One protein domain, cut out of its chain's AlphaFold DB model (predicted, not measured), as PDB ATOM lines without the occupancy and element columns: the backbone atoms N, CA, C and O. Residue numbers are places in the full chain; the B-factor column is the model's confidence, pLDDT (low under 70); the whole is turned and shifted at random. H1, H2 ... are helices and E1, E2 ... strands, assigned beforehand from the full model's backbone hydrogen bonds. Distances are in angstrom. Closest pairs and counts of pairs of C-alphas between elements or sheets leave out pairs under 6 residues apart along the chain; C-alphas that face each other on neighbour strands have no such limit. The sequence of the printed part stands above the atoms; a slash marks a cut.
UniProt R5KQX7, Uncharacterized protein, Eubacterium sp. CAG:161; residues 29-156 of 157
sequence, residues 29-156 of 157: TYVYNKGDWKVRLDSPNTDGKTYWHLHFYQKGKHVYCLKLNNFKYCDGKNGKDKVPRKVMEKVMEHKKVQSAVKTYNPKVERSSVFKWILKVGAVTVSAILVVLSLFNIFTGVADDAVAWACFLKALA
ATOM      1  N   THR A  29      -5.343 -32.492 -33.515       92.50
ATOM      2  CA  THR A  29      -5.776 -31.408 -32.624       92.50
ATOM      3  C   THR A  29      -6.243 -30.222 -33.445       92.50
ATOM      4  O   THR A  29      -5.528 -29.763 -34.330       92.50
ATOM      5  N   TYR A  30      -7.399 -29.648 -33.111       94.12
ATOM      6  CA  TYR A  30      -7.784 -28.354 -33.670       94.12
ATOM      7  C   TYR A  30      -6.943 -27.233 -33.053       94.12
ATOM      8  O   TYR A  30      -6.996 -26.995 -31.850       94.12
ATOM      9  N   VAL A  31      -6.166 -26.549 -33.892       94.38
ATOM     10  CA  VAL A  31      -5.317 -25.399 -33.524       94.38
ATOM     11  C   VAL A  31      -5.973 -24.062 -33.870       94.38
ATOM     12  O   VAL A  31      -5.509 -23.002 -33.460       94.38
ATOM     13  N   TYR A  32      -7.081 -24.110 -34.609       94.56
ATOM     14  CA  TYR A  32      -7.939 -22.970 -34.894       94.56
ATOM     15  C   TYR A  32      -9.382 -23.448 -35.062       94.56
ATOM     16  O   TYR A  32      -9.637 -24.423 -35.766       94.56
ATOM     17  N   ASN A  33     -10.328 -22.760 -34.426       95.81
ATOM     18  CA  ASN A  33     -11.760 -23.030 -34.541       95.81
ATOM     19  C   ASN A  33     -12.528 -21.723 -34.295       95.81
ATOM     20  O   ASN A  33     -12.835 -21.392 -33.151       95.81
ATOM     21  N   LYS A  34     -12.737 -20.924 -35.349       93.94
ATOM     22  CA  LYS A  34     -13.447 -19.636 -35.275       93.94
ATOM     23  C   LYS A  34     -14.239 -19.383 -36.555       93.94
ATOM     24  O   LYS A  34     -13.688 -19.472 -37.653       93.94
ATOM     25  N   GLY A  35     -15.503 -18.989 -36.398       92.94
ATOM     26  CA  GLY A  35     -16.416 -18.751 -37.518       92.94
ATOM     27  C   GLY A  35     -16.517 -19.977 -38.427       92.94
ATOM     28  O   GLY A  35     -16.596 -21.107 -37.951       92.94
ATOM     29  N   ASP A  36     -16.439 -19.750 -39.736       95.00
ATOM     30  CA  ASP A  36     -16.486 -20.815 -40.743       95.00
ATOM     31  C   ASP A  36     -15.202 -21.656 -40.827       95.00
ATOM     32  O   ASP A  36     -15.181 -22.655 -41.548       95.00
ATOM     33  N   TRP A  37     -14.130 -21.261 -40.135       96.06
ATOM     34  CA  TRP A  37     -12.801 -21.840 -40.299       96.06
ATOM     35  C   TRP A  37     -12.412 -22.748 -39.138       96.06
ATOM     36  O   TRP A  37     -12.406 -22.351 -37.969       96.06
ATOM     37  N   LYS A  38     -11.990 -23.965 -39.486       97.06
ATOM     38  CA  LYS A  38     -11.368 -24.923 -38.569       97.06
ATOM     39  C   LYS A  38     -10.039 -25.378 -39.148       97.06
ATOM     40  O   LYS A  38      -9.959 -25.662 -40.339       97.06
ATOM     41  N   VAL A  39      -9.006 -25.459 -38.318       95.69
ATOM     42  CA  VAL A  39      -7.692 -25.952 -38.738       95.69
ATOM     43  C   VAL A  39      -7.217 -27.016 -37.772       95.69
ATOM     44  O   VAL A  39      -7.144 -26.781 -36.564       95.69
ATOM     45  N   ARG A  40      -6.930 -28.190 -38.322       95.38
ATOM     46  CA  ARG A  40      -6.473 -29.376 -37.604       95.38
ATOM     47  C   ARG A  40      -4.976 -29.544 -37.837       95.38
ATOM     48  O   ARG A  40      -4.529 -29.463 -38.975       95.38
ATOM     49  N   LEU A  41      -4.215 -29.716 -36.766       94.94
ATOM     50  CA  LEU A  41      -2.821 -30.127 -36.792       94.94
ATOM     51  C   LEU A  41      -2.764 -31.634 -36.594       94.94
ATOM     52  O   LEU A  41      -3.254 -32.135 -35.579       94.94
ATOM     53  N   ASP A  42      -2.108 -32.297 -37.532       94.31
ATOM     54  CA  ASP A  42      -1.962 -33.739 -37.573       94.31
ATOM     55  C   ASP A  42      -0.482 -34.100 -37.431       94.31
ATOM     56  O   ASP A  42       0.385 -33.513 -38.092       94.31
ATOM     57  N   SER A  43      -0.189 -35.036 -36.529       91.88
ATOM     58  CA  SER A  43       1.165 -35.551 -36.320       91.88
ATOM     59  C   SER A  43       1.569 -36.555 -37.403       91.88
ATOM     60  O   SER A  43       0.702 -37.086 -38.106       91.88
ATOM     61  N   PRO A  44       2.877 -36.847 -37.553       90.62
ATOM     62  CA  PRO A  44       3.341 -37.974 -38.348       90.62
ATOM     63  C   PRO A  44       2.549 -39.252 -38.046       90.62
ATOM     64  O   PRO A  44       2.145 -39.495 -36.911       90.62
ATOM     65  N   ASN A  45       2.348 -40.060 -39.081       85.94
ATOM     66  CA  ASN A  45       1.521 -41.266 -39.141       85.94
ATOM     67  C   ASN A  45       0.003 -41.023 -39.133       85.94
ATOM     68  O   ASN A  45      -0.763 -41.973 -39.283       85.94
ATOM     69  N   THR A  46      -0.448 -39.771 -39.046       85.44
ATOM     70  CA  THR A  46      -1.849 -39.418 -39.305       85.44
ATOM     71  C   THR A  46      -2.111 -39.388 -40.812       85.44
ATOM     72  O   THR A  46      -1.299 -38.858 -41.575       85.44
ATOM     73  N   ASP A  47      -3.234 -39.966 -41.246       82.69
ATOM     74  CA  ASP A  47      -3.666 -40.025 -42.651       82.69
ATOM     75  C   ASP A  47      -2.589 -40.589 -43.609       82.69
ATOM     76  O   ASP A  47      -2.489 -40.187 -44.768       82.69
ATOM     77  N   GLY A  48      -1.742 -41.502 -43.112       82.00
ATOM     78  CA  GLY A  48      -0.670 -42.144 -43.883       82.00
ATOM     79  C   GLY A  48       0.543 -41.255 -44.184       82.00
ATOM     80  O   GLY A  48       1.404 -41.642 -44.974       82.00
ATOM     81  N   LYS A  49       0.646 -40.063 -43.579       84.19
ATOM     82  CA  LYS A  49       1.730 -39.109 -43.863       84.19
ATOM     83  C   LYS A  49       2.841 -39.191 -42.830       84.19
ATOM     84  O   LYS A  49       2.591 -39.187 -41.635       84.19
ATOM     85  N   THR A  50       4.092 -39.144 -43.269       89.00
ATOM     86  CA  THR A  50       5.280 -39.228 -42.396       89.00
ATOM     87  C   THR A  50       5.701 -37.884 -41.784       89.00
ATOM     88  O   THR A  50       6.774 -37.769 -41.194       89.00
ATOM     89  N   TYR A  51       4.880 -36.842 -41.924       86.50
ATOM     90  CA  TYR A  51       5.210 -35.474 -41.530       86.50
ATOM     91  C   TYR A  51       4.042 -34.771 -40.834       86.50
ATOM     92  O   TYR A  51       2.875 -35.055 -41.107       86.50
ATOM     93  N   TRP A  52       4.363 -33.805 -39.971       91.75
ATOM     94  CA  TRP A  52       3.387 -32.878 -39.414       91.75
ATOM     95  C   TRP A  52       2.771 -32.042 -40.528       91.75
ATOM     96  O   TRP A  52       3.476 -31.513 -41.396       91.75
ATOM     97  N   HIS A  53       1.458 -31.890 -40.486       93.31
ATOM     98  CA  HIS A  53       0.738 -31.120 -41.484       93.31
ATOM     99  C   HIS A  53      -0.537 -30.508 -40.911       93.31
ATOM    100  O   HIS A  53      -1.073 -30.952 -39.898       93.31
ATOM    101  N   LEU A  54      -1.002 -29.444 -41.556       93.94
ATOM    102  CA  LEU A  54      -2.229 -28.744 -41.203       93.94
ATOM    103  C   LEU A  54      -3.305 -29.045 -42.233       93.94
ATOM    104  O   LEU A  54      -3.047 -28.908 -43.423       93.94
ATOM    105  N   HIS A  55      -4.510 -29.365 -41.778       94.56
ATOM    106  CA  HIS A  55      -5.712 -29.446 -42.596       94.56
ATOM    107  C   HIS A  55      -6.612 -28.243 -42.322       94.56
ATOM    108  O   HIS A  55      -7.059 -28.031 -41.195       94.56
ATOM    109  N   PHE A  56      -6.899 -27.462 -43.358       94.31
ATOM    110  CA  PHE A  56      -7.767 -26.293 -43.310       94.31
ATOM    111  C   PHE A  56      -9.151 -26.660 -43.833       94.31
ATOM    112  O   PHE A  56      -9.298 -27.149 -44.957       94.31
ATOM    113  N   TYR A  57     -10.168 -26.370 -43.031       94.75
ATOM    114  CA  TYR A  57     -11.567 -26.601 -43.347       94.75
ATOM    115  C   TYR A  57     -12.339 -25.286 -43.330       94.75
ATOM    116  O   TYR A  57     -12.191 -24.486 -42.404       94.75
ATOM    117  N   GLN A  58     -13.212 -25.110 -44.318       95.38
ATOM    118  CA  GLN A  58     -14.166 -24.011 -44.392       95.38
ATOM    119  C   GLN A  58     -15.577 -24.594 -44.462       95.38
ATOM    120  O   GLN A  58     -15.864 -25.410 -45.339       95.38
ATOM    121  N   LYS A  59     -16.457 -24.215 -43.530       93.88
ATOM    122  CA  LYS A  59     -17.836 -24.740 -43.431       93.88
ATOM    123  C   LYS A  59     -17.887 -26.278 -43.475       93.88
ATOM    124  O   LYS A  59     -18.724 -26.871 -44.147       93.88
ATOM    125  N   GLY A  60     -16.926 -26.929 -42.813       91.06
ATOM    126  CA  GLY A  60     -16.804 -28.392 -42.758       91.06
ATOM    127  C   GLY A  60     -16.171 -29.060 -43.987       91.06
ATOM    128  O   GLY A  60     -15.860 -30.245 -43.925       91.06
ATOM    129  N   LYS A  61     -15.912 -28.333 -45.080       91.88
ATOM    130  CA  LYS A  61     -15.245 -28.879 -46.274       91.88
ATOM    131  C   LYS A  61     -13.737 -28.688 -46.181       91.88
ATOM    132  O   LYS A  61     -13.281 -27.601 -45.842       91.88
ATOM    133  N   HIS A  62     -12.964 -29.723 -46.509       92.06
ATOM    134  CA  HIS A  62     -11.507 -29.625 -46.597       92.06
ATOM    135  C   HIS A  62     -11.101 -28.752 -47.795       92.06
ATOM    136  O   HIS A  62     -11.498 -29.024 -48.928       92.06
ATOM    137  N   VAL A  63     -10.317 -27.702 -47.542       91.56
ATOM    138  CA  VAL A  63      -9.936 -26.691 -48.543       91.56
ATOM    139  C   VAL A  63      -8.462 -26.782 -48.905       91.56
ATOM    140  O   VAL A  63      -8.106 -26.674 -50.078       91.56
ATOM    141  N   TYR A  64      -7.603 -26.956 -47.904       91.25
ATOM    142  CA  TYR A  64      -6.162 -26.870 -48.073       91.25
ATOM    143  C   TYR A  64      -5.442 -27.738 -47.052       91.25
ATOM    144  O   TYR A  64      -5.898 -27.868 -45.919       91.25
ATOM    145  N   CYS A  65      -4.300 -28.294 -47.443       91.56
ATOM    146  CA  CYS A  65      -3.424 -29.025 -46.544       91.56
ATOM    147  C   CYS A  65      -1.989 -28.535 -46.719       91.56
ATOM    148  O   CYS A  65      -1.534 -28.427 -47.856       91.56
ATOM    149  N   LEU A  66      -1.289 -28.251 -45.618       89.38
ATOM    150  CA  LEU A  66       0.061 -27.679 -45.598       89.38
ATOM    151  C   LEU A  66       1.031 -28.610 -44.866       89.38
ATOM    152  O   LEU A  66       0.802 -28.925 -43.700       89.38
ATOM    153  N   LYS A  67       2.131 -29.007 -45.510       89.69
ATOM    154  CA  LYS A  67       3.227 -29.765 -44.887       89.69
ATOM    155  C   LYS A  67       4.093 -28.808 -44.059       89.69
ATOM    156  O   LYS A  67       4.531 -27.784 -44.573       89.69
ATOM    157  N   LEU A  68       4.381 -29.124 -42.795       86.69
ATOM    158  CA  LEU A  68       5.176 -28.237 -41.925       86.69
ATOM    159  C   LEU A  68       6.694 -28.417 -42.061       86.69
ATOM    160  O   LEU A  68       7.450 -27.613 -41.525       86.69
ATOM    161  N   ASN A  69       7.152 -29.445 -42.777       82.00
ATOM    162  CA  ASN A  69       8.576 -29.675 -43.027       82.00
ATOM    163  C   ASN A  69       9.140 -28.798 -44.151       82.00
ATOM    164  O   ASN A  69      10.311 -28.442 -44.107       82.00
ATOM    165  N   ASN A  70       8.325 -28.472 -45.156       78.75
ATOM    166  CA  ASN A  70       8.760 -27.713 -46.333       78.75
ATOM    167  C   ASN A  70       7.755 -26.650 -46.803       78.75
ATOM    168  O   ASN A  70       7.964 -26.049 -47.853       78.75
ATOM    169  N   PHE A  71       6.656 -26.445 -46.069       80.94
ATOM    170  CA  PHE A  71       5.606 -25.465 -46.375       80.94
ATOM    171  C   PHE A  71       4.955 -25.611 -47.755       80.94
ATOM    172  O   PHE A  71       4.286 -24.694 -48.232       80.94
ATOM    173  N   LYS A  72       5.093 -26.779 -48.387       82.69
ATOM    174  CA  LYS A  72       4.349 -27.118 -49.598       82.69
ATOM    175  C   LYS A  72       2.976 -27.655 -49.225       82.69
ATOM    176  O   LYS A  72       2.739 -28.108 -48.106       82.69
ATOM    177  N   TYR A  73       2.053 -27.608 -50.173       85.25
ATOM    178  CA  TYR A  73       0.749 -28.224 -49.990       85.25
ATOM    179  C   TYR A  73       0.867 -29.756 -49.980       85.25
ATOM    180  O   TYR A  73       1.822 -30.320 -50.521       85.25
ATOM    181  N   CYS A  74      -0.072 -30.437 -49.324       85.69
ATOM    182  CA  CYS A  74      -0.165 -31.900 -49.358       85.69
ATOM    183  C   CYS A  74      -0.602 -32.401 -50.742       85.69
ATOM    184  O   CYS A  74      -0.841 -31.615 -51.650       85.69
ATOM    185  N   ASP A  75      -0.718 -33.709 -50.922       76.50
ATOM    186  CA  ASP A  75      -0.922 -34.280 -52.251       76.50
ATOM    187  C   ASP A  75      -2.271 -33.828 -52.869       76.50
ATOM    188  O   ASP A  75      -3.317 -33.836 -52.217       76.50
ATOM    189  N   GLY A  76      -2.243 -33.377 -54.130       64.56
ATOM    190  CA  GLY A  76      -3.426 -33.256 -54.993       64.56
ATOM    191  C   GLY A  76      -4.056 -31.871 -55.212       64.56
ATOM    192  O   GLY A  76      -4.535 -31.634 -56.319       64.56
ATOM    193  N   LYS A  77      -4.095 -30.939 -54.241       69.50
ATOM    194  CA  LYS A  77      -4.753 -29.618 -54.445       69.50
ATOM    195  C   LYS A  77      -4.076 -28.460 -53.709       69.50
ATOM    196  O   LYS A  77      -4.095 -28.397 -52.479       69.50
ATOM    197  N   ASN A  78      -3.577 -27.482 -54.470       77.56
ATOM    198  CA  ASN A  78      -3.150 -26.197 -53.923       77.56
ATOM    199  C   ASN A  78      -4.365 -25.271 -53.736       77.56
ATOM    200  O   ASN A  78      -4.829 -24.622 -54.666       77.56
ATOM    201  N   GLY A  79      -4.915 -25.262 -52.525       81.56
ATOM    202  CA  GLY A  79      -6.006 -24.378 -52.101       81.56
ATOM    203  C   GLY A  79      -5.551 -23.190 -51.253       81.56
ATOM    204  O   GLY A  79      -6.383 -22.625 -50.545       81.56
ATOM    205  N   LYS A  80      -4.254 -22.844 -51.266       81.44
ATOM    206  CA  LYS A  80      -3.671 -21.840 -50.364       81.44
ATOM    207  C   LYS A  80      -4.390 -20.496 -50.441       81.44
ATOM    208  O   LYS A  80      -4.737 -19.944 -49.403       81.44
ATOM    209  N   ASP A  81      -4.692 -20.032 -51.651       81.81
ATOM    210  CA  ASP A  81      -5.305 -18.718 -51.898       81.81
ATOM    211  C   ASP A  81      -6.722 -18.596 -51.323       81.81
ATOM    212  O   ASP A  81      -7.237 -17.499 -51.120       81.81
ATOM    213  N   LYS A  82      -7.360 -19.729 -51.010       86.94
ATOM    214  CA  LYS A  82      -8.676 -19.765 -50.367       86.94
ATOM    215  C   LYS A  82      -8.595 -19.556 -48.860       86.94
ATOM    216  O   LYS A  82      -9.620 -19.278 -48.246       86.94
ATOM    217  N   VAL A  83      -7.417 -19.721 -48.253       86.25
ATOM    218  CA  VAL A  83      -7.211 -19.531 -46.816       86.25
ATOM    219  C   VAL A  83      -6.923 -18.051 -46.552       86.25
ATOM    220  O   VAL A  83      -5.888 -17.546 -46.984       86.25
ATOM    221  N   PRO A  84      -7.779 -17.331 -45.800       88.00
ATOM    222  CA  PRO A  84      -7.532 -15.936 -45.482       88.00
ATOM    223  C   PRO A  84      -6.210 -15.775 -44.734       88.00
ATOM    224  O   PRO A  84      -5.935 -16.510 -43.781       88.00
ATOM    225  N   ARG A  85      -5.434 -14.747 -45.094       80.75
ATOM    226  CA  ARG A  85      -4.125 -14.464 -44.481       80.75
ATOM    227  C   ARG A  85      -4.182 -14.454 -42.950       80.75
ATOM    228  O   ARG A  85      -3.363 -15.082 -42.293       80.75
ATOM    229  N   LYS A  86      -5.219 -13.832 -42.379       78.81
ATOM    230  CA  LYS A  86      -5.436 -13.754 -40.923       78.81
ATOM    231  C   LYS A  86      -5.645 -15.123 -40.260       78.81
ATOM    232  O   LYS A  86      -5.242 -15.302 -39.113       78.81
ATOM    233  N   VAL A  87      -6.272 -16.076 -40.954       85.62
ATOM    234  CA  VAL A  87      -6.434 -17.454 -40.457       85.62
ATOM    235  C   VAL A  87      -5.076 -18.145 -40.447       85.62
ATOM    236  O   VAL A  87      -4.690 -18.686 -39.416       85.62
ATOM    237  N   MET A  88      -4.330 -18.058 -41.552       84.44
ATOM    238  CA  MET A  88      -2.985 -18.628 -41.657       84.44
ATOM    239  C   MET A  88      -2.058 -18.082 -40.563       84.44
ATOM    240  O   MET A  88      -1.475 -18.852 -39.809       84.44
ATOM    241  N   GLU A  89      -1.988 -16.759 -40.406       78.75
ATOM    242  CA  GLU A  89      -1.165 -16.116 -39.378       78.75
ATOM    243  C   GLU A  89      -1.505 -16.619 -37.966       78.75
ATOM    244  O   GLU A  89      -0.611 -17.002 -37.215       78.75
ATOM    245  N   LYS A  90      -2.797 -16.693 -37.614       80.69
ATOM    246  CA  LYS A  90      -3.230 -17.156 -36.285       80.69
ATOM    247  C   LYS A  90      -2.937 -18.632 -36.033       80.69
ATOM    248  O   LYS A  90      -2.681 -19.008 -34.895       80.69
ATOM    249  N   VAL A  91      -2.981 -19.461 -37.073       86.81
ATOM    250  CA  VAL A  91      -2.596 -20.876 -36.988       86.81
ATOM    251  C   VAL A  91      -1.094 -21.010 -36.753       86.81
ATOM    252  O   VAL A  91      -0.682 -21.792 -35.901       86.81
ATOM    253  N   MET A  92      -0.277 -20.235 -37.467       82.38
ATOM    254  CA  MET A  92       1.184 -20.289 -37.345       82.38
ATOM    255  C   MET A  92       1.698 -19.739 -36.006       82.38
ATOM    256  O   MET A  92       2.736 -20.184 -35.525       82.38
ATOM    257  N   GLU A  93       0.948 -18.835 -35.371       82.31
ATOM    258  CA  GLU A  93       1.194 -18.341 -34.005       82.31
ATOM    259  C   GLU A  93       0.862 -19.385 -32.912       82.31
ATOM    260  O   GLU A  93       1.177 -19.192 -31.737       82.31
ATOM    261  N   HIS A  94       0.213 -20.504 -33.251       85.31
ATOM    262  CA  HIS A  94      -0.188 -21.499 -32.262       85.31
ATOM    263  C   HIS A  94       1.012 -22.335 -31.782       85.31
ATOM    264  O   HIS A  94       1.678 -22.999 -32.575       85.31
ATOM    265  N   LYS A  95       1.230 -22.422 -30.459       85.00
ATOM    266  CA  LYS A  95       2.401 -23.092 -29.843       85.00
ATOM    267  C   LYS A  95       2.677 -24.509 -30.364       85.00
ATOM    268  O   LYS A  95       3.821 -24.861 -30.635       85.00
ATOM    269  N   LYS A  96       1.633 -25.333 -30.540       86.44
ATOM    270  CA  LYS A  96       1.782 -26.694 -31.099       86.44
ATOM    271  C   LYS A  96       2.282 -26.692 -32.551       86.44
ATOM    272  O   LYS A  96       3.083 -27.544 -32.912       86.44
ATOM    273  N   VAL A  97       1.843 -25.726 -33.360       84.81
ATOM    274  CA  VAL A  97       2.281 -25.580 -34.756       84.81
ATOM    275  C   VAL A  97       3.734 -25.124 -34.792       84.81
ATOM    276  O   VAL A  97       4.542 -25.731 -35.487       84.81
ATOM    277  N   GLN A  98       4.097 -24.137 -33.968       82.12
ATOM    278  CA  GLN A  98       5.485 -23.695 -33.810       82.12
ATOM    279  C   GLN A  98       6.405 -24.853 -33.395       82.12
ATOM    280  O   GLN A  98       7.453 -25.066 -34.000       82.12
ATOM    281  N   SER A  99       5.989 -25.657 -32.411       82.44
ATOM    282  CA  SER A  99       6.735 -26.841 -31.974       82.44
ATOM    283  C   SER A  99       6.903 -27.880 -33.090       82.44
ATOM    284  O   SER A  99       7.979 -28.456 -33.219       82.44
ATOM    285  N   ALA A 100       5.873 -28.106 -33.907       85.38
ATOM    286  CA  ALA A 100       5.932 -29.040 -35.031       85.38
ATOM    287  C   ALA A 100       6.879 -28.556 -36.147       85.38
ATOM    288  O   ALA A 100       7.643 -29.344 -36.699       85.38
ATOM    289  N   VAL A 101       6.892 -27.250 -36.443       81.06
ATOM    290  CA  VAL A 101       7.848 -26.639 -37.388       81.06
ATOM    291  C   VAL A 101       9.290 -26.783 -36.888       81.06
ATOM    292  O   VAL A 101      10.202 -27.067 -37.673       81.06
ATOM    293  N   LYS A 102       9.511 -26.627 -35.576       74.06
ATOM    294  CA  LYS A 102      10.838 -26.767 -34.956       74.06
ATOM    295  C   LYS A 102      11.437 -28.158 -35.116       74.06
ATOM    296  O   LYS A 102      12.650 -28.256 -35.290       74.06
ATOM    297  N   THR A 103      10.621 -29.216 -35.133       80.75
ATOM    298  CA  THR A 103      11.094 -30.596 -35.340       80.75
ATOM    299  C   THR A 103      11.923 -30.743 -36.620       80.75
ATOM    300  O   THR A 103      12.869 -31.526 -36.654       80.75
ATOM    301  N   TYR A 104      11.627 -29.949 -37.651       74.62
ATOM    302  CA  TYR A 104      12.346 -29.974 -38.927       74.62
ATOM    303  C   TYR A 104      13.525 -28.999 -38.997       74.62
ATOM    304  O   TYR A 104      14.355 -29.108 -39.894       74.62
ATOM    305  N   ASN A 105      13.638 -28.071 -38.042       66.56
ATOM    306  CA  ASN A 105      14.624 -26.988 -38.059       66.56
ATOM    307  C   ASN A 105      15.466 -26.896 -36.763       66.56
ATOM    308  O   ASN A 105      15.696 -25.797 -36.252       66.56
ATOM    309  N   PRO A 106      16.012 -28.009 -36.227       61.72
ATOM    310  CA  PRO A 106      16.708 -28.012 -34.932       61.72
ATOM    311  C   PRO A 106      18.041 -27.242 -34.932       61.72
ATOM    312  O   PRO A 106      18.632 -27.003 -33.877       61.72
ATOM    313  N   LYS A 107      18.574 -26.895 -36.111       55.22
ATOM    314  CA  LYS A 107      19.791 -26.076 -36.253       55.22
ATOM    315  C   LYS A 107      19.499 -24.582 -36.094       55.22
ATOM    316  O   LYS A 107      20.314 -23.868 -35.517       55.22
ATOM    317  N   VAL A 108      18.318 -24.139 -36.523       56.44
ATOM    318  CA  VAL A 108      17.864 -22.746 -36.400       56.44
ATOM    319  C   VAL A 108      17.696 -22.369 -34.924       56.44
ATOM    320  O   VAL A 108      18.156 -21.317 -34.495       56.44
ATOM    321  N   GLU A 109      17.168 -23.282 -34.104       55.03
ATOM    322  CA  GLU A 109      17.021 -23.083 -32.654       55.03
ATOM    323  C   GLU A 109      18.347 -23.129 -31.876       55.03
ATOM    324  O   GLU A 109      18.448 -22.584 -30.778       55.03
ATOM    325  N   ARG A 110      19.391 -23.761 -32.415       60.06
ATOM    326  CA  ARG A 110      20.720 -23.775 -31.780       60.06
ATOM    327  C   ARG A 110      21.600 -22.606 -32.211       60.06
ATOM    328  O   ARG A 110      22.598 -22.336 -31.550       60.06
ATOM    329  N   SER A 111      21.225 -21.896 -33.273       56.50
ATOM    330  CA  SER A 111      21.987 -20.761 -33.778       56.50
ATOM    331  C   SER A 111      21.843 -19.549 -32.853       56.50
ATOM    332  O   SER A 111      20.775 -18.944 -32.740       56.50
ATOM    333  N   SER A 112      22.943 -19.179 -32.195       61.09
ATOM    334  CA  SER A 112      23.063 -17.948 -31.405       61.09
ATOM    335  C   SER A 112      22.800 -16.702 -32.253       61.09
ATOM    336  O   SER A 112      22.141 -15.778 -31.785       61.09
ATOM    337  N   VAL A 113      23.228 -16.721 -33.519       58.16
ATOM    338  CA  VAL A 113      22.980 -15.661 -34.507       58.16
ATOM    339  C   VAL A 113      21.486 -15.514 -34.779       58.16
ATOM    340  O   VAL A 113      20.957 -14.409 -34.730       58.16
ATOM    341  N   PHE A 114      20.772 -16.622 -34.989       58.44
ATOM    342  CA  PHE A 114      19.330 -16.584 -35.235       58.44
ATOM    343  C   PHE A 114      18.543 -16.104 -34.004       58.44
ATOM    344  O   PHE A 114      17.654 -15.263 -34.125       58.44
ATOM    345  N   LYS A 115      18.914 -16.563 -32.798       62.25
ATOM    346  CA  LYS A 115      18.335 -16.062 -31.537       62.25
ATOM    347  C   LYS A 115      18.587 -14.574 -31.332       62.25
ATOM    348  O   LYS A 115      17.704 -13.872 -30.852       62.25
ATOM    349  N   TRP A 116      19.782 -14.101 -31.672       57.28
ATOM    350  CA  TRP A 116      20.138 -12.692 -31.569       57.28
ATOM    351  C   TRP A 116      19.337 -11.843 -32.564       57.28
ATOM    352  O   TRP A 116      18.751 -10.844 -32.164       57.28
ATOM    353  N   ILE A 117      19.200 -12.299 -33.813       56.34
ATOM    354  CA  ILE A 117      18.373 -11.653 -34.844       56.34
ATOM    355  C   ILE A 117      16.906 -11.524 -34.400       56.34
ATOM    356  O   ILE A 117      16.321 -10.451 -34.537       56.34
ATOM    357  N   LEU A 118      16.323 -12.581 -33.822       58.38
ATOM    358  CA  LEU A 118      14.967 -12.535 -33.259       58.38
ATOM    359  C   LEU A 118      14.862 -11.575 -32.065       58.38
ATOM    360  O   LEU A 118      13.917 -10.797 -31.983       58.38
ATOM    361  N   LYS A 119      15.840 -11.613 -31.150       55.44
ATOM    362  CA  LYS A 119      15.847 -10.828 -29.905       55.44
ATOM    363  C   LYS A 119      16.018  -9.327 -30.138       55.44
ATOM    364  O   LYS A 119      15.480  -8.532 -29.378       55.44
ATOM    365  N   VAL A 120      16.784  -8.938 -31.153       47.41
ATOM    366  CA  VAL A 120      17.048  -7.527 -31.464       47.41
ATOM    367  C   VAL A 120      15.883  -6.904 -32.245       47.41
ATOM    368  O   VAL A 120      15.797  -5.686 -32.332       47.41
ATOM    369  N   GLY A 121      14.958  -7.706 -32.794       45.69
ATOM    370  CA  GLY A 121      13.757  -7.229 -33.494       45.69
ATOM    371  C   GLY A 121      14.022  -6.382 -34.750       45.69
ATOM    372  O   GLY A 121      13.078  -5.961 -35.410       45.69
ATOM    373  N   ALA A 122      15.290  -6.129 -35.090       44.44
ATOM    374  CA  ALA A 122      15.691  -5.041 -35.981       44.44
ATOM    375  C   ALA A 122      16.198  -5.489 -37.354       44.44
ATOM    376  O   ALA A 122      16.818  -4.700 -38.060       44.44
ATOM    377  N   VAL A 123      15.985  -6.734 -37.766       43.81
ATOM    378  CA  VAL A 123      16.640  -7.219 -38.980       43.81
ATOM    379  C   VAL A 123      15.642  -7.339 -40.120       43.81
ATOM    380  O   VAL A 123      14.746  -8.180 -40.118       43.81
ATOM    381  N   THR A 124      15.829  -6.455 -41.100       49.16
ATOM    382  CA  THR A 124      15.223  -6.499 -42.428       49.16
ATOM    383  C   THR A 124      15.214  -7.925 -42.977       49.16
ATOM    384  O   THR A 124      16.165  -8.687 -42.793       49.16
ATOM    385  N   VAL A 125      14.128  -8.275 -43.676       47.84
ATOM    386  CA  VAL A 125      13.859  -9.583 -44.310       47.84
ATOM    387  C   VAL A 125      15.122 -10.218 -44.923       47.84
ATOM    388  O   VAL A 125      15.343 -11.420 -44.796       47.84
ATOM    389  N   SER A 126      16.005  -9.398 -45.490       42.19
ATOM    390  CA  SER A 126      17.296  -9.735 -46.091       42.19
ATOM    391  C   SER A 126      18.273 -10.521 -45.199       42.19
ATOM    392  O   SER A 126      18.821 -11.520 -45.654       42.19
ATOM    393  N   ALA A 127      18.515 -10.136 -43.941       44.53
ATOM    394  CA  ALA A 127      19.528 -10.834 -43.130       44.53
ATOM    395  C   ALA A 127      18.999 -12.130 -42.492       44.53
ATOM    396  O   ALA A 127      19.778 -13.036 -42.192       44.53
ATOM    397  N   ILE A 128      17.676 -12.284 -42.402       52.78
ATOM    398  CA  ILE A 128      17.067 -13.583 -42.111       52.78
ATOM    399  C   ILE A 128      17.202 -14.512 -43.330       52.78
ATOM    400  O   ILE A 128      17.569 -15.674 -43.172       52.78
ATOM    401  N   LEU A 129      17.003 -13.996 -44.548       49.94
ATOM    402  CA  LEU A 129      17.183 -14.769 -45.784       49.94
ATOM    403  C   LEU A 129      18.615 -15.314 -45.944       49.94
ATOM    404  O   LEU A 129      18.771 -16.458 -46.363       49.94
ATOM    405  N   VAL A 130      19.648 -14.558 -45.548       46.75
ATOM    406  CA  VAL A 130      21.059 -15.007 -45.587       46.75
ATOM    407  C   VAL A 130      21.336 -16.147 -44.602       46.75
ATOM    408  O   VAL A 130      22.033 -17.099 -44.933       46.75
ATOM    409  N   VAL A 131      20.778 -16.101 -43.391       49.12
ATOM    410  CA  VAL A 131      20.958 -17.194 -42.418       49.12
ATOM    411  C   VAL A 131      20.200 -18.448 -42.856       49.12
ATOM    412  O   VAL A 131      20.673 -19.558 -42.636       49.12
ATOM    413  N   LEU A 132      19.042 -18.295 -43.499       50.34
ATOM    414  CA  LEU A 132      18.205 -19.416 -43.928       50.34
ATOM    415  C   LEU A 132      18.676 -20.065 -45.235       50.34
ATOM    416  O   LEU A 132      18.513 -21.279 -45.387       50.34
ATOM    417  N   SER A 133      19.323 -19.313 -46.132       47.66
ATOM    418  CA  SER A 133      19.990 -19.876 -47.313       47.66
ATOM    419  C   SER A 133      21.162 -20.787 -46.929       47.66
ATOM    420  O   SER A 133      21.359 -21.823 -47.560       47.66
ATOM    421  N   LEU A 134      21.858 -20.499 -45.821       43.22
ATOM    422  CA  LEU A 134      22.916 -21.357 -45.265       43.22
ATOM    423  C   LEU A 134      22.404 -22.716 -44.741       43.22
ATOM    424  O   LEU A 134      23.199 -23.639 -44.563       43.22
ATOM    425  N   PHE A 135      21.095 -22.867 -44.493       50.88
ATOM    426  CA  PHE A 135      20.505 -24.104 -43.965       50.88
ATOM    427  C   PHE A 135      19.774 -24.966 -45.008       50.88
ATOM    428  O   PHE A 135      19.233 -26.003 -44.627       50.88
ATOM    429  N   ASN A 136      19.787 -24.602 -46.301       50.06
ATOM    430  CA  ASN A 136      19.165 -25.380 -47.389       50.06
ATOM    431  C   ASN A 136      17.701 -25.797 -47.104       50.06
ATOM    432  O   ASN A 136      17.247 -26.864 -47.513       50.06
ATOM    433  N   ILE A 137      16.941 -24.954 -46.393       50.03
ATOM    434  CA  ILE A 137      15.545 -25.248 -46.011       50.03
ATOM    435  C   ILE A 137      14.615 -25.221 -47.247       50.03
ATOM    436  O   ILE A 137      13.545 -25.826 -47.237       50.03
ATOM    437  N   PHE A 138      15.055 -24.600 -48.350       46.31
ATOM    438  CA  PHE A 138      14.310 -24.500 -49.603       46.31
ATOM    439  C   PHE A 138      15.201 -24.871 -50.796       46.31
ATOM    440  O   PHE A 138      15.975 -24.058 -51.283       46.31
ATOM    441  N   THR A 139      15.084 -26.099 -51.301       38.44
ATOM    442  CA  THR A 139      15.697 -26.528 -52.574       38.44
ATOM    443  C   THR A 139      14.814 -26.169 -53.777       38.44
ATOM    444  O   THR A 139      14.538 -26.991 -54.648       38.44
ATOM    445  N   GLY A 140      14.316 -24.935 -53.817       40.16
ATOM    446  CA  GLY A 140      13.505 -24.419 -54.915       40.16
ATOM    447  C   GLY A 140      13.443 -22.898 -54.888       40.16
ATOM    448  O   GLY A 140      13.595 -22.300 -53.823       40.16
ATOM    449  N   VAL A 141      13.254 -22.313 -56.075       34.38
ATOM    450  CA  VAL A 141      13.134 -20.870 -56.342       34.38
ATOM    451  C   VAL A 141      12.218 -20.202 -55.315       34.38
ATOM    452  O   VAL A 141      11.310 -20.842 -54.798       34.38
ATOM    453  N   ALA A 142      12.500 -18.935 -55.025       42.34
ATOM    454  CA  ALA A 142      11.994 -18.072 -53.956       42.34
ATOM    455  C   ALA A 142      10.457 -17.880 -53.827       42.34
ATOM    456  O   ALA A 142      10.000 -16.817 -53.407       42.34
ATOM    457  N   ASP A 143       9.636 -18.881 -54.116       44.41
ATOM    458  CA  ASP A 143       8.189 -18.771 -54.190       44.41
ATOM    459  C   ASP A 143       7.553 -19.061 -52.835       44.41
ATOM    460  O   ASP A 143       7.176 -20.186 -52.504       44.41
ATOM    461  N   ASP A 144       7.487 -18.008 -52.020       50.53
ATOM    462  CA  ASP A 144       6.229 -17.449 -51.512       50.53
ATOM    463  C   ASP A 144       6.516 -16.667 -50.219       50.53
ATOM    464  O   ASP A 144       6.732 -17.243 -49.149       50.53
ATOM    465  N   ALA A 145       6.514 -15.332 -50.299       45.56
ATOM    466  CA  ALA A 145       6.694 -14.430 -49.154       45.56
ATOM    467  C   ALA A 145       5.772 -14.774 -47.967       45.56
ATOM    468  O   ALA A 145       6.120 -14.523 -46.814       45.56
ATOM    469  N   VAL A 146       4.620 -15.407 -48.221       48.03
ATOM    470  CA  VAL A 146       3.711 -15.894 -47.182       48.03
ATOM    471  C   VAL A 146       4.273 -17.129 -46.479       48.03
ATOM    472  O   VAL A 146       4.142 -17.222 -45.264       48.03
ATOM    473  N   ALA A 147       4.918 -18.062 -47.189       52.66
ATOM    474  CA  ALA A 147       5.604 -19.193 -46.555       52.66
ATOM    475  C   ALA A 147       6.752 -18.698 -45.657       52.66
ATOM    476  O   ALA A 147       6.885 -19.153 -44.521       52.66
ATOM    477  N   TRP A 148       7.486 -17.681 -46.116       53.66
ATOM    478  CA  TRP A 148       8.527 -17.004 -45.339       53.66
ATOM    479  C   TRP A 148       7.976 -16.284 -44.104       53.66
ATOM    480  O   TRP A 148       8.482 -16.484 -43.003       53.66
ATOM    481  N   ALA A 149       6.903 -15.501 -44.247       53.03
ATOM    482  CA  ALA A 149       6.254 -14.819 -43.128       53.03
ATOM    483  C   ALA A 149       5.676 -15.811 -42.105       53.03
ATOM    484  O   ALA A 149       5.762 -15.582 -40.900       53.03
ATOM    485  N   CYS A 150       5.126 -16.935 -42.572       53.59
ATOM    486  CA  CYS A 150       4.623 -18.008 -41.719       53.59
ATOM    487  C   CYS A 150       5.750 -18.696 -40.942       53.59
ATOM    488  O   CYS A 150       5.600 -18.942 -39.748       53.59
ATOM    489  N   PHE A 151       6.880 -18.971 -41.592       59.22
ATOM    490  CA  PHE A 151       8.058 -19.547 -40.947       59.22
ATOM    491  C   PHE A 151       8.679 -18.589 -39.923       59.22
ATOM    492  O   PHE A 151       8.944 -18.979 -38.788       59.22
ATOM    493  N   LEU A 152       8.832 -17.313 -40.283       59.44
ATOM    494  CA  LEU A 152       9.335 -16.271 -39.392       59.44
ATOM    495  C   LEU A 152       8.432 -16.060 -38.182       59.44
ATOM    496  O   LEU A 152       8.930 -16.057 -37.065       59.44
ATOM    497  N   LYS A 153       7.111 -15.960 -38.369       58.88
ATOM    498  CA  LYS A 153       6.158 -15.902 -37.249       58.88
ATOM    499  C   LYS A 153       6.162 -17.173 -36.400       58.88
ATOM    500  O   LYS A 153       5.938 -17.099 -35.198       58.88
ATOM    501  N   ALA A 154       6.418 -18.340 -36.989       54.69
ATOM    502  CA  ALA A 154       6.537 -19.571 -36.213       54.69
ATOM    503  C   ALA A 154       7.787 -19.581 -35.307       54.69
ATOM    504  O   ALA A 154       7.834 -20.304 -34.308       54.69
ATOM    505  N   LEU A 155       8.795 -18.784 -35.663       54.78
ATOM    506  CA  LEU A 155      10.081 -18.692 -34.978       54.78
ATOM    507  C   LEU A 155      10.256 -17.424 -34.140       54.78
ATOM    508  O   LEU A 155      11.081 -17.442 -33.234       54.78
ATOM    509  N   ALA A 156       9.489 -16.366 -34.396       52.28
ATOM    510  CA  ALA A 156       9.414 -15.170 -33.569       52.28
ATOM    511  C   ALA A 156       8.601 -15.481 -32.307       52.28
ATOM    512  O   ALA A 156       7.427 -15.843 -32.384       52.28
TER     513      ALA A 156
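This is residues 29 to 156 of the 157 residues of an uncharacterized protein of Eubacterium sp. CAG:161 (UniProt R5KQX7). A twisted sheet, E1 E2 E3 E4, makes one end of the domain, with H1 and H2 over it; H5 packs on those two helices near the middle, and a helical hairpin of H3 and H4 makes the other end. The printed part has 128 residues, with four named strands followed by five named helices, class mixed. The sheet, in the order E1 E2 E3 E4, is a meander, each strand the antiparallel neighbour of the one before. The whole is compact, with a radius of gyration of the C-alphas of 14.8 A and spans of 42 by 29 by 26 A.

E1 is residues 29 to 34, beginning at C-alpha 29 (-5.776, -31.408, -32.624). E2 is residues 37 to 42, E3 53 to 58, and E4 61 to 67, 18.5 A long. H1 is residues 85 to 92, H2 95 to 104, H3 112 to 120 and H4 125 to 133. H5, residues 145 to 155, is 15.2 A long and ends at C-alpha 155 (10.081, -18.692, -34.978).

Within hydrogen-bond range are N 31 and O 39 of E1 and E2, 2.9 A, N 40 and O 55 of E2 and E3, 2.9 A, and N 56 and O 64 of E3 and E4, 2.8 A. H1 is on the sheet over E2, at a height of 9.6 A, and H2 over E3, at 10.2 A. H5 touches H1, closest C-alphas Met 92 and Ala 154, 5.5 A, and H2, closest Gln 98 and Ala 154, 4.9 A. H3 and H4 only just touch, with 3 pairs of C-alphas within 8 A, closest Phe 114 and Val 131, 7.4 A, at a shallow tilt of 16 degrees, opposite ways. H4 and H5 are near each other. Every O i to N i+4 pair is within range in H1, H3, H4 and H5, and 5 of 6 in H2.

The C-alphas farthest apart, Lys 59 and Ser 112, are 43.2 A apart. The printed part has no cut. The links E4 to H1 and H4 to H5 are long. Residues 76 to 77 and 105 to 156 have pLDDT under 70.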